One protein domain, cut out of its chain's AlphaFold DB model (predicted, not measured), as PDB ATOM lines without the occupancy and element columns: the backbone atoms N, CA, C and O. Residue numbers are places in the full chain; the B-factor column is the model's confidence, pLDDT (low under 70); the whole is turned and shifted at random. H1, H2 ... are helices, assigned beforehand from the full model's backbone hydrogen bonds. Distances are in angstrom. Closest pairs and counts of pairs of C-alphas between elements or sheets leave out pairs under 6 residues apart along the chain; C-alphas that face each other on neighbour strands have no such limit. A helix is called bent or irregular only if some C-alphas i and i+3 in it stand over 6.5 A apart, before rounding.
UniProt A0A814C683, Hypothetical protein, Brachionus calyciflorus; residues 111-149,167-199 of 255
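This is residues 111 to 149 and 167 to 199 of the 255 residues of the protein "Hypothetical protein" of Brachionus calyciflorus (UniProt A0A814C683). One long, straight helix, H3, stands by itself across the open side of an L made by two shorter helices, H1 and H2, which meet where the chain turns from one into the other. The corner of the L lies at residues 124 to 128 of H1 and 136 to 140 of H2, and a gap separates both arms from H3. The printed part has 72 residues with three named helices, in the order H1, H2, H3, and no named strand; the class is all helix. The whole is extended, with a radius of gyration of the C-alphas of 17.8 A, and flat, its C-alphas spanning 46 by 45 by 17 A along the three main axes.

The longest helix, H3, residues 167 to 197, touches no helix. H1, residues 111 to 131, is apart from H3. H2, residues 136 to 147, is apart from H3 too. H1 and H2 touch, with 6 pairs of C-alphas within 8 A; their closest C-alphas are those of Ile 124 and Ile 139, 6.6 A apart. H1 touches H2 with residues 124 to 128 alone, and H2 touches H1 with residues 136 to 140 alone. The lines of H1 and H2 stand at 78 degrees, about perpendicular, and their centres are 11.7 A apart. In H1, H2 and H3 every O i to N i+4 pair is within hydrogen-bond range.

H3 has 31 residues, Val 167 to Lys 197, and measures 45.1 A from first to last C-alpha; C-alpha 167 is at (-45.810, -54.835, 54.456) and C-alpha 197 at (-37.343, -10.667, 57.728). H1 has 21 residues, from Gly 111, with its C-alpha at (-31.781, -18.132, 43.540), to Phe 131, and measures 30.0 A. H2 has 12 residues, Trp 136 to Lys 147, and measures 16.6 A. No helix is bent or irregular.

The two C-alphas farthest apart are those of Val 167 and Asn 199, 49.5 A. The link from H1 to H2, 4 residues, is tight. The link from H2 to H3 runs across the cut: residues 150 to 166 are not printed, and C-alphas 149 and 167 are 19.1 A apart. Residues 111 to 119, 144 to 149 and 167 to 199 stand free. The mean pLDDT of the printed part is 70.1, and 28 residues are under 70: residues 111 to 113, 139 to 149, 167 to 174 and 194 to 199.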
ATOM      1  N   GLY A 111     -32.562 -17.743  42.364       58.03
ATOM      2  CA  GLY A 111     -31.781 -18.132  43.540       58.03
ATOM      3  C   GLY A 111     -31.973 -19.593  43.923       58.03
ATOM      4  O   GLY A 111     -31.053 -20.214  44.442       58.03
ATOM      5  N   LEU A 112     -33.142 -20.164  43.615       61.59
ATOM      6  CA  LEU A 112     -33.384 -21.602  43.744       61.59
ATOM      7  C   LEU A 112     -32.550 -22.401  42.743       61.59
ATOM      8  O   LEU A 112     -31.982 -23.424  43.109       61.59
ATOM      9  N   VAL A 113     -32.417 -21.906  41.512       66.31
ATOM     10  CA  VAL A 113     -31.573 -22.522  40.482       66.31
ATOM     11  C   VAL A 113     -30.099 -22.382  40.858       66.31
ATOM     12  O   VAL A 113     -29.362 -23.356  40.800       66.31
ATOM     13  N   GLU A 114     -29.660 -21.222  41.349       73.31
ATOM     14  CA  GLU A 114     -28.287 -21.023  41.835       73.31
ATOM     15  C   GLU A 114     -27.960 -21.921  43.041       73.31
ATOM     16  O   GLU A 114     -26.878 -22.510  43.105       73.31
ATOM     17  N   GLN A 115     -28.896 -22.078  43.983       72.12
ATOM     18  CA  GLN A 115     -28.751 -22.995  45.118       72.12
ATOM     19  C   GLN A 115     -28.763 -24.463  44.684       72.12
ATOM     20  O   GLN A 115     -27.969 -25.256  45.203       72.12
ATOM     21  N   GLY A 116     -29.617 -24.819  43.722       75.56
ATOM     22  CA  GLY A 116     -29.656 -26.136  43.092       75.56
ATOM     23  C   GLY A 116     -28.328 -26.458  42.416       75.56
ATOM     24  O   GLY A 116     -27.683 -27.445  42.761       75.56
ATOM     25  N   ASN A 117     -27.839 -25.550  41.573       78.88
ATOM     26  CA  ASN A 117     -26.544 -25.649  40.904       78.88
ATOM     27  C   ASN A 117     -25.391 -25.762  41.908       78.88
ATOM     28  O   ASN A 117     -24.481 -26.566  41.723       78.88
ATOM     29  N   GLY A 118     -25.421 -24.996  43.001       78.56
ATOM     30  CA  GLY A 118     -24.426 -25.098  44.069       78.56
ATOM     31  C   GLY A 118     -24.456 -26.445  44.795       78.56
ATOM     32  O   GLY A 118     -23.409 -26.960  45.183       78.56
ATOM     33  N   THR A 119     -25.639 -27.031  44.970       78.19
ATOM     34  CA  THR A 119     -25.800 -28.351  45.597       78.19
ATOM     35  C   THR A 119     -25.301 -29.456  44.680       78.19
ATOM     36  O   THR A 119     -24.495 -30.270  45.119       78.19
ATOM     37  N   LEU A 120     -25.669 -29.413  43.398       77.50
ATOM     38  CA  LEU A 120     -25.179 -30.352  42.389       77.50
ATOM     39  C   LEU A 120     -23.655 -30.313  42.275       77.50
ATOM     40  O   LEU A 120     -23.016 -31.356  42.327       77.50
ATOM     41  N   LYS A 121     -23.050 -29.118  42.234       82.44
ATOM     42  CA  LYS A 121     -21.585 -28.974  42.215       82.44
ATOM     43  C   LYS A 121     -20.910 -29.645  43.412       82.44
ATOM     44  O   LYS A 121     -19.881 -30.287  43.239       82.44
ATOM     45  N   ARG A 122     -21.479 -29.518  44.617       80.56
ATOM     46  CA  ARG A 122     -20.945 -30.176  45.822       80.56
ATOM     47  C   ARG A 122     -21.086 -31.697  45.765       80.56
ATOM     48  O   ARG A 122     -20.150 -32.388  46.146       80.56
ATOM     49  N   MET A 123     -22.223 -32.205  45.287       77.88
ATOM     50  CA  MET A 123     -22.452 -33.649  45.145       77.88
ATOM     51  C   MET A 123     -21.493 -34.255  44.122       77.88
ATOM     52  O   MET A 123     -20.795 -35.214  44.435       77.88
ATOM     53  N   ILE A 124     -21.368 -33.624  42.952       79.88
ATOM     54  CA  ILE A 124     -20.427 -34.045  41.910       79.88
ATOM     55  C   ILE A 124     -18.992 -34.013  42.443       79.88
ATOM     56  O   ILE A 124     -18.269 -34.982  42.262       79.88
ATOM     57  N   ALA A 125     -18.586 -32.962  43.163       80.81
ATOM     58  CA  ALA A 125     -17.249 -32.893  43.758       80.81
ATOM     59  C   ALA A 125     -16.989 -34.021  44.778       80.81
ATOM     60  O   ALA A 125     -15.902 -34.595  44.796       80.81
ATOM     61  N   SER A 126     -17.988 -34.373  45.594       78.75
ATOM     62  CA  SER A 126     -17.897 -35.500  46.530       78.75
ATOM     63  C   SER A 126     -17.722 -36.832  45.796       78.75
ATOM     64  O   SER A 126     -16.883 -37.639  46.183       78.75
ATOM     65  N   MET A 127     -18.467 -37.051  44.714       74.56
ATOM     66  CA  MET A 127     -18.389 -38.288  43.931       74.56
ATOM     67  C   MET A 127     -17.104 -38.368  43.101       74.56
ATOM     68  O   MET A 127     -16.487 -39.425  43.033       74.56
ATOM     69  N   MET A 128     -16.629 -37.252  42.543       77.00
ATOM     70  CA  MET A 128     -15.318 -37.180  41.884       77.00
ATOM     71  C   MET A 128     -14.199 -37.609  42.833       77.00
ATOM     72  O   MET A 128     -13.321 -38.374  42.440       77.00
ATOM     73  N   SER A 129     -14.268 -37.171  44.096       78.75
ATOM     74  CA  SER A 129     -13.326 -37.593  45.136       78.75
ATOM     75  C   SER A 129     -13.447 -39.078  45.487       78.75
ATOM     76  O   SER A 129     -12.433 -39.693  45.796       78.75
ATOM     77  N   GLN A 130     -14.654 -39.647  45.478       74.62
ATOM     78  CA  GLN A 130     -14.880 -41.059  45.806       74.62
ATOM     79  C   GLN A 130     -14.411 -41.995  44.689       74.62
ATOM     80  O   GLN A 130     -13.792 -43.017  44.963       74.62
ATOM     81  N   PHE A 131     -14.675 -41.632  43.433       76.19
ATOM     82  CA  PHE A 131     -14.349 -42.453  42.267       76.19
ATOM     83  C   PHE A 131     -12.981 -42.121  41.648       76.19
ATOM     84  O   PHE A 131     -12.586 -42.767  40.683       76.19
ATOM     85  N   ASN A 132     -12.255 -41.127  42.180       78.31
ATOM     86  CA  ASN A 132     -10.989 -40.612  41.638       78.31
ATOM     87  C   ASN A 132     -11.072 -40.294  40.132       78.31
ATOM     88  O   ASN A 132     -10.188 -40.632  39.343       78.31
ATOM     89  N   THR A 133     -12.176 -39.669  39.716       73.56
ATOM     90  CA  THR A 133     -12.404 -39.294  38.317       73.56
ATOM     91  C   THR A 133     -12.720 -37.813  38.194       73.56
ATOM     92  O   THR A 133     -13.393 -37.231  39.037       73.56
ATOM     93  N   ASN A 134     -12.269 -37.211  37.094       74.56
ATOM     94  CA  ASN A 134     -12.616 -35.836  36.719       74.56
ATOM     95  C   ASN A 134     -13.724 -35.787  35.653       74.56
ATOM     96  O   ASN A 134     -14.108 -34.708  35.195       74.56
ATOM     97  N   ASN A 135     -14.235 -36.948  35.229       78.88
ATOM     98  CA  ASN A 135     -15.261 -37.032  34.201       78.88
ATOM     99  C   ASN A 135     -16.651 -36.853  34.822       78.88
ATOM    100  O   ASN A 135     -17.289 -37.804  35.271       78.88
ATOM    101  N   TRP A 136     -17.116 -35.605  34.835       73.19
ATOM    102  CA  TRP A 136     -18.414 -35.232  35.394       73.19
ATOM    103  C   TRP A 136     -19.605 -35.882  34.676       73.19
ATOM    104  O   TRP A 136     -20.648 -36.042  35.302       73.19
ATOM    105  N   LEU A 137     -19.459 -36.287  33.407       74.62
ATOM    106  CA  LEU A 137     -20.543 -36.885  32.621       74.62
ATOM    107  C   LEU A 137     -20.979 -38.238  33.201       74.62
ATOM    108  O   LEU A 137     -22.162 -38.464  33.428       74.62
ATOM    109  N   ILE A 138     -20.002 -39.094  33.523       70.50
ATOM    110  CA  ILE A 138     -20.227 -40.425  34.116       70.50
ATOM    111  C   ILE A 138     -20.903 -40.286  35.487       70.50
ATOM    112  O   ILE A 138     -21.767 -41.074  35.859       70.50
ATOM    113  N   ILE A 139     -20.537 -39.248  36.237       67.19
ATOM    114  CA  ILE A 139     -21.085 -38.985  37.570       67.19
ATOM    115  C   ILE A 139     -22.531 -38.491  37.491       67.19
ATOM    116  O   ILE A 139     -23.351 -38.918  38.296       67.19
ATOM    117  N   VAL A 140     -22.866 -37.619  36.535       69.50
ATOM    118  CA  VAL A 140     -24.249 -37.147  36.346       69.50
ATOM    119  C   VAL A 140     -25.167 -38.295  35.926       69.50
ATOM    120  O   VAL A 140     -26.252 -38.428  36.485       69.50
ATOM    121  N   GLU A 141     -24.705 -39.169  35.032       68.50
ATOM    122  CA  GLU A 141     -25.468 -40.353  34.623       68.50
ATOM    123  C   GLU A 141     -25.700 -41.323  35.797       68.50
ATOM    124  O   GLU A 141     -26.778 -41.904  35.937       68.50
ATOM    125  N   ASN A 142     -24.718 -41.460  36.693       62.88
ATOM    126  CA  ASN A 142     -24.864 -42.256  37.912       62.88
ATOM    127  C   ASN A 142     -25.745 -41.575  38.974       62.88
ATOM    128  O   ASN A 142     -26.451 -42.269  39.697       62.88
ATOM    129  N   LEU A 143     -25.765 -40.239  39.053       62.88
ATOM    130  CA  LEU A 143     -26.621 -39.478  39.977       62.88
ATOM    131  C   LEU A 143     -28.110 -39.593  39.641       62.88
ATOM    132  O   LEU A 143     -28.946 -39.587  40.545       62.88
ATOM    133  N   GLU A 144     -28.446 -39.663  38.353       57.78
ATOM    134  CA  GLU A 144     -29.816 -39.930  37.915       57.78
ATOM    135  C   GLU A 144     -30.227 -41.359  38.293       57.78
ATOM    136  O   GLU A 144     -31.300 -41.549  38.859       57.78
ATOM    137  N   LYS A 145     -29.325 -42.336  38.122       57.53
ATOM    138  CA  LYS A 145     -29.559 -43.745  38.482       57.53
ATOM    139  C   LYS A 145     -29.625 -43.993  39.998       57.53
ATOM    140  O   LYS A 145     -30.438 -44.796  40.444       57.53
ATOM    141  N   GLU A 146     -28.823 -43.301  40.810       50.56
ATOM    142  CA  GLU A 146     -28.837 -43.435  42.279       50.56
ATOM    143  C   GLU A 146     -30.106 -42.864  42.919       50.56
ATOM    144  O   GLU A 146     -30.556 -43.366  43.950       50.56
ATOM    145  N   LYS A 147     -30.721 -41.832  42.326       50.62
ATOM    146  CA  LYS A 147     -31.976 -41.270  42.854       50.62
ATOM    147  C   LYS A 147     -33.172 -42.205  42.704       50.62
ATOM    148  O   LYS A 147     -34.104 -42.092  43.501       50.62
ATOM    149  N   ASP A 148     -33.108 -43.140  41.762       44.12
ATOM    150  CA  ASP A 148     -34.106 -44.195  41.585       44.12
ATOM    151  C   ASP A 148     -33.807 -45.451  42.431       44.12
ATOM    152  O   ASP A 148     -34.676 -46.307  42.595       44.12
ATOM    153  N   PHE A 149     -32.622 -45.546  43.051       34.47
ATOM    154  CA  PHE A 149     -32.170 -46.701  43.836       34.47
ATOM    155  C   PHE A 149     -32.137 -46.393  45.346       34.47
ATOM    156  O   PHE A 149     -31.103 -46.455  46.011       34.47
ATOM    157  N   VAL A 167     -46.823 -55.496  53.612       50.53
ATOM    158  CA  VAL A 167     -45.810 -54.835  54.456       50.53
ATOM    159  C   VAL A 167     -45.099 -53.689  53.717       50.53
ATOM    160  O   VAL A 167     -44.902 -52.611  54.286       50.53
ATOM    161  N   LYS A 168     -44.782 -53.865  52.423       50.03
ATOM    162  CA  LYS A 168     -44.171 -52.806  51.592       50.03
ATOM    163  C   LYS A 168     -45.086 -51.578  51.470       50.03
ATOM    164  O   LYS A 168     -44.626 -50.443  51.580       50.03
ATOM    165  N   ASN A 169     -46.392 -51.796  51.321       52.19
ATOM    166  CA  ASN A 169     -47.376 -50.731  51.112       52.19
ATOM    167  C   ASN A 169     -47.613 -49.877  52.375       52.19
ATOM    168  O   ASN A 169     -47.784 -48.660  52.288       52.19
ATOM    169  N   VAL A 170     -47.562 -50.491  53.562       55.81
ATOM    170  CA  VAL A 170     -47.669 -49.784  54.854       55.81
ATOM    171  C   VAL A 170     -46.442 -48.901  55.102       55.81
ATOM    172  O   VAL A 170     -46.588 -47.743  55.496       55.81
ATOM    173  N   ARG A 171     -45.237 -49.398  54.792       52.97
ATOM    174  CA  ARG A 171     -43.970 -48.670  54.988       52.97
ATOM    175  C   ARG A 171     -43.845 -47.450  54.068       52.97
ATOM    176  O   ARG A 171     -43.350 -46.411  54.490       52.97
ATOM    177  N   VAL A 172     -44.362 -47.525  52.839       60.66
ATOM    178  CA  VAL A 172     -44.408 -46.376  51.912       60.66
ATOM    179  C   VAL A 172     -45.370 -45.287  52.404       60.66
ATOM    180  O   VAL A 172     -45.082 -44.098  52.251       60.66
ATOM    181  N   ARG A 173     -46.502 -45.656  53.018       62.00
ATOM    182  CA  ARG A 173     -47.474 -44.689  53.563       62.00
ATOM    183  C   ARG A 173     -46.907 -43.923  54.754       62.00
ATOM    184  O   ARG A 173     -46.958 -42.695  54.750       62.00
ATOM    185  N   THR A 174     -46.288 -44.620  55.705       68.38
ATOM    186  CA  THR A 174     -45.652 -43.979  56.867       68.38
ATOM    187  C   THR A 174     -44.475 -43.091  56.457       68.38
ATOM    188  O   THR A 174     -44.313 -41.993  56.995       68.38
ATOM    189  N   LEU A 175     -43.697 -43.489  55.439       71.25
ATOM    190  CA  LEU A 175     -42.638 -42.645  54.875       71.25
ATOM    191  C   LEU A 175     -43.208 -41.356  54.262       71.25
ATOM    192  O   LEU A 175     -42.695 -40.268  54.519       71.25
ATOM    193  N   ARG A 176     -44.295 -41.461  53.482       72.12
ATOM    194  CA  ARG A 176     -44.978 -40.305  52.874       72.12
ATOM    195  C   ARG A 176     -45.547 -39.359  53.928       72.12
ATOM    196  O   ARG A 176     -45.430 -38.147  53.771       72.12
ATOM    197  N   GLU A 177     -46.114 -39.889  55.006       73.81
ATOM    198  CA  GLU A 177     -46.606 -39.091  56.133       73.81
ATOM    199  C   GLU A 177     -45.465 -38.361  56.851       73.81
ATOM    200  O   GLU A 177     -45.576 -37.164  57.117       73.81
ATOM    201  N   CYS A 178     -44.334 -39.032  57.085       72.12
ATOM    202  CA  CYS A 178     -43.148 -38.407  57.670       72.12
ATOM    203  C   CYS A 178     -42.584 -37.290  56.769       72.12
ATOM    204  O   CYS A 178     -42.281 -36.191  57.240       72.12
ATOM    205  N   VAL A 179     -42.508 -37.530  55.454       74.94
ATOM    206  CA  VAL A 179     -42.088 -36.524  54.464       74.94
ATOM    207  C   VAL A 179     -43.049 -35.336  54.454       74.94
ATOM    208  O   VAL A 179     -42.591 -34.194  54.500       74.94
ATOM    209  N   LYS A 180     -44.364 -35.583  54.469       80.75
ATOM    210  CA  LYS A 180     -45.394 -34.537  54.524       80.75
ATOM    211  C   LYS A 180     -45.234 -33.667  55.772       80.75
ATOM    212  O   LYS A 180     -45.152 -32.447  55.660       80.75
ATOM    213  N   GLN A 181     -45.076 -34.280  56.944       80.56
ATOM    214  CA  GLN A 181     -44.843 -33.548  58.195       80.56
ATOM    215  C   GLN A 181     -43.553 -32.717  58.153       80.56
ATOM    216  O   GLN A 181     -43.504 -31.603  58.681       80.56
ATOM    217  N   ASN A 182     -42.491 -33.223  57.522       82.81
ATOM    218  CA  ASN A 182     -41.240 -32.482  57.366       82.81
ATOM    219  C   ASN A 182     -41.381 -31.298  56.398       82.81
ATOM    220  O   ASN A 182     -40.839 -30.225  56.673       82.81
ATOM    221  N   GLN A 183     -42.146 -31.454  55.314       79.50
ATOM    222  CA  GLN A 183     -42.481 -30.365  54.391       79.50
ATOM    223  C   GLN A 183     -43.327 -29.285  55.075       79.50
ATOM    224  O   GLN A 183     -43.024 -28.101  54.946       79.50
ATOM    225  N   GLU A 184     -44.325 -29.675  55.869       82.62
ATOM    226  CA  GLU A 184     -45.163 -28.754  56.647       82.62
ATOM    227  C   GLU A 184     -44.339 -27.984  57.688       82.62
ATOM    228  O   GLU A 184     -44.422 -26.756  57.774       82.62
ATOM    229  N   LYS A 185     -43.457 -28.672  58.427       85.25
ATOM    230  CA  LYS A 185     -42.514 -28.033  59.361       85.25
ATOM    231  C   LYS A 185     -41.566 -27.070  58.642       85.25
ATOM    232  O   LYS A 185     -41.257 -26.002  59.175       85.25
ATOM    233  N   ALA A 186     -41.094 -27.419  57.445       81.12
ATOM    234  CA  ALA A 186     -40.256 -26.541  56.634       81.12
ATOM    235  C   ALA A 186     -41.029 -25.299  56.160       81.12
ATOM    236  O   ALA A 186     -40.516 -24.184  56.286       81.12
ATOM    237  N   ALA A 187     -42.272 -25.465  55.700       78.56
ATOM    238  CA  ALA A 187     -43.150 -24.371  55.292       78.56
ATOM    239  C   ALA A 187     -43.448 -23.418  56.463       78.56
ATOM    240  O   ALA A 187     -43.286 -22.204  56.329       78.56
ATOM    241  N   ALA A 188     -43.769 -23.955  57.643       81.94
ATOM    242  CA  ALA A 188     -43.990 -23.165  58.853       81.94
ATOM    243  C   ALA A 188     -42.745 -22.341  59.237       81.94
ATOM    244  O   ALA A 188     -42.838 -21.134  59.476       81.94
ATOM    245  N   LYS A 189     -41.551 -22.954  59.195       86.25
ATOM    246  CA  LYS A 189     -40.277 -22.246  59.417       86.25
ATOM    247  C   LYS A 189     -40.022 -21.159  58.369       86.25
ATOM    248  O   LYS A 189     -39.463 -20.111  58.703       86.25
ATOM    249  N   MET A 190     -40.418 -21.372  57.111       77.75
ATOM    250  CA  MET A 190     -40.315 -20.348  56.066       77.75
ATOM    251  C   MET A 190     -41.236 -19.157  56.342       77.75
ATOM    252  O   MET A 190     -40.765 -18.022  56.255       77.75
ATOM    253  N   ILE A 191     -42.492 -19.392  56.736       78.19
ATOM    254  CA  ILE A 191     -43.448 -18.335  57.115       78.19
ATOM    255  C   ILE A 191     -42.896 -17.520  58.288       78.19
ATOM    256  O   ILE A 191     -42.856 -16.288  58.244       78.19
ATOM    257  N   GLU A 192     -42.391 -18.196  59.318       81.62
ATOM    258  CA  GLU A 192     -41.823 -17.539  60.491       81.62
ATOM    259  C   GLU A 192     -40.579 -16.704  60.139       81.62
ATOM    260  O   GLU A 192     -40.441 -15.555  60.574       81.62
ATOM    261  N   LYS A 193     -39.686 -17.240  59.296       76.94
ATOM    262  CA  LYS A 193     -38.507 -16.518  58.795       76.94
ATOM    263  C   LYS A 193     -38.902 -15.329  57.921       76.94
ATOM    264  O   LYS A 193     -38.248 -14.289  57.997       76.94
ATOM    265  N   HIS A 194     -39.957 -15.458  57.118       67.38
ATOM    266  CA  HIS A 194     -40.496 -14.372  56.304       67.38
ATOM    267  C   HIS A 194     -41.032 -13.240  57.190       67.38
ATOM    268  O   HIS A 194     -40.659 -12.081  57.004       67.38
ATOM    269  N   ARG A 195     -41.796 -13.575  58.240       66.81
ATOM    270  CA  ARG A 195     -42.274 -12.608  59.239       66.81
ATOM    271  C   ARG A 195     -41.117 -11.900  59.948       66.81
ATOM    272  O   ARG A 195     -41.134 -10.682  60.077       66.81
ATOM    273  N   LYS A 196     -40.082 -12.647  60.349       66.44
ATOM    274  CA  LYS A 196     -38.876 -12.095  60.994       66.44
ATOM    275  C   LYS A 196     -38.048 -11.208  60.050       66.44
ATOM    276  O   LYS A 196     -37.443 -10.240  60.506       66.44
ATOM    277  N   LYS A 197     -38.025 -11.495  58.742       60.06
ATOM    278  CA  LYS A 197     -37.343 -10.667  57.728       60.06
ATOM    279  C   LYS A 197     -38.082  -9.369  57.397       60.06
ATOM    280  O   LYS A 197     -37.406  -8.393  57.082       60.06
ATOM    281  N   ARG A 198     -39.415  -9.328  57.525       52.53
ATOM    282  CA  ARG A 198     -40.233  -8.118  57.295       52.53
ATOM    283  C   ARG A 198     -39.822  -6.937  58.191       52.53
ATOM    284  O   ARG A 198     -40.018  -5.792  57.816       52.53
ATOM    285  N   ASN A 199     -39.162  -7.207  59.320       50.81
ATOM    286  CA  ASN A 199     -38.704  -6.181  60.262       50.81
ATOM    287  C   ASN A 199     -37.328  -5.566  59.932       50.81
ATOM    288  O   ASN A 199     -36.850  -4.718  60.682       50.81
TER     289      ASN A 199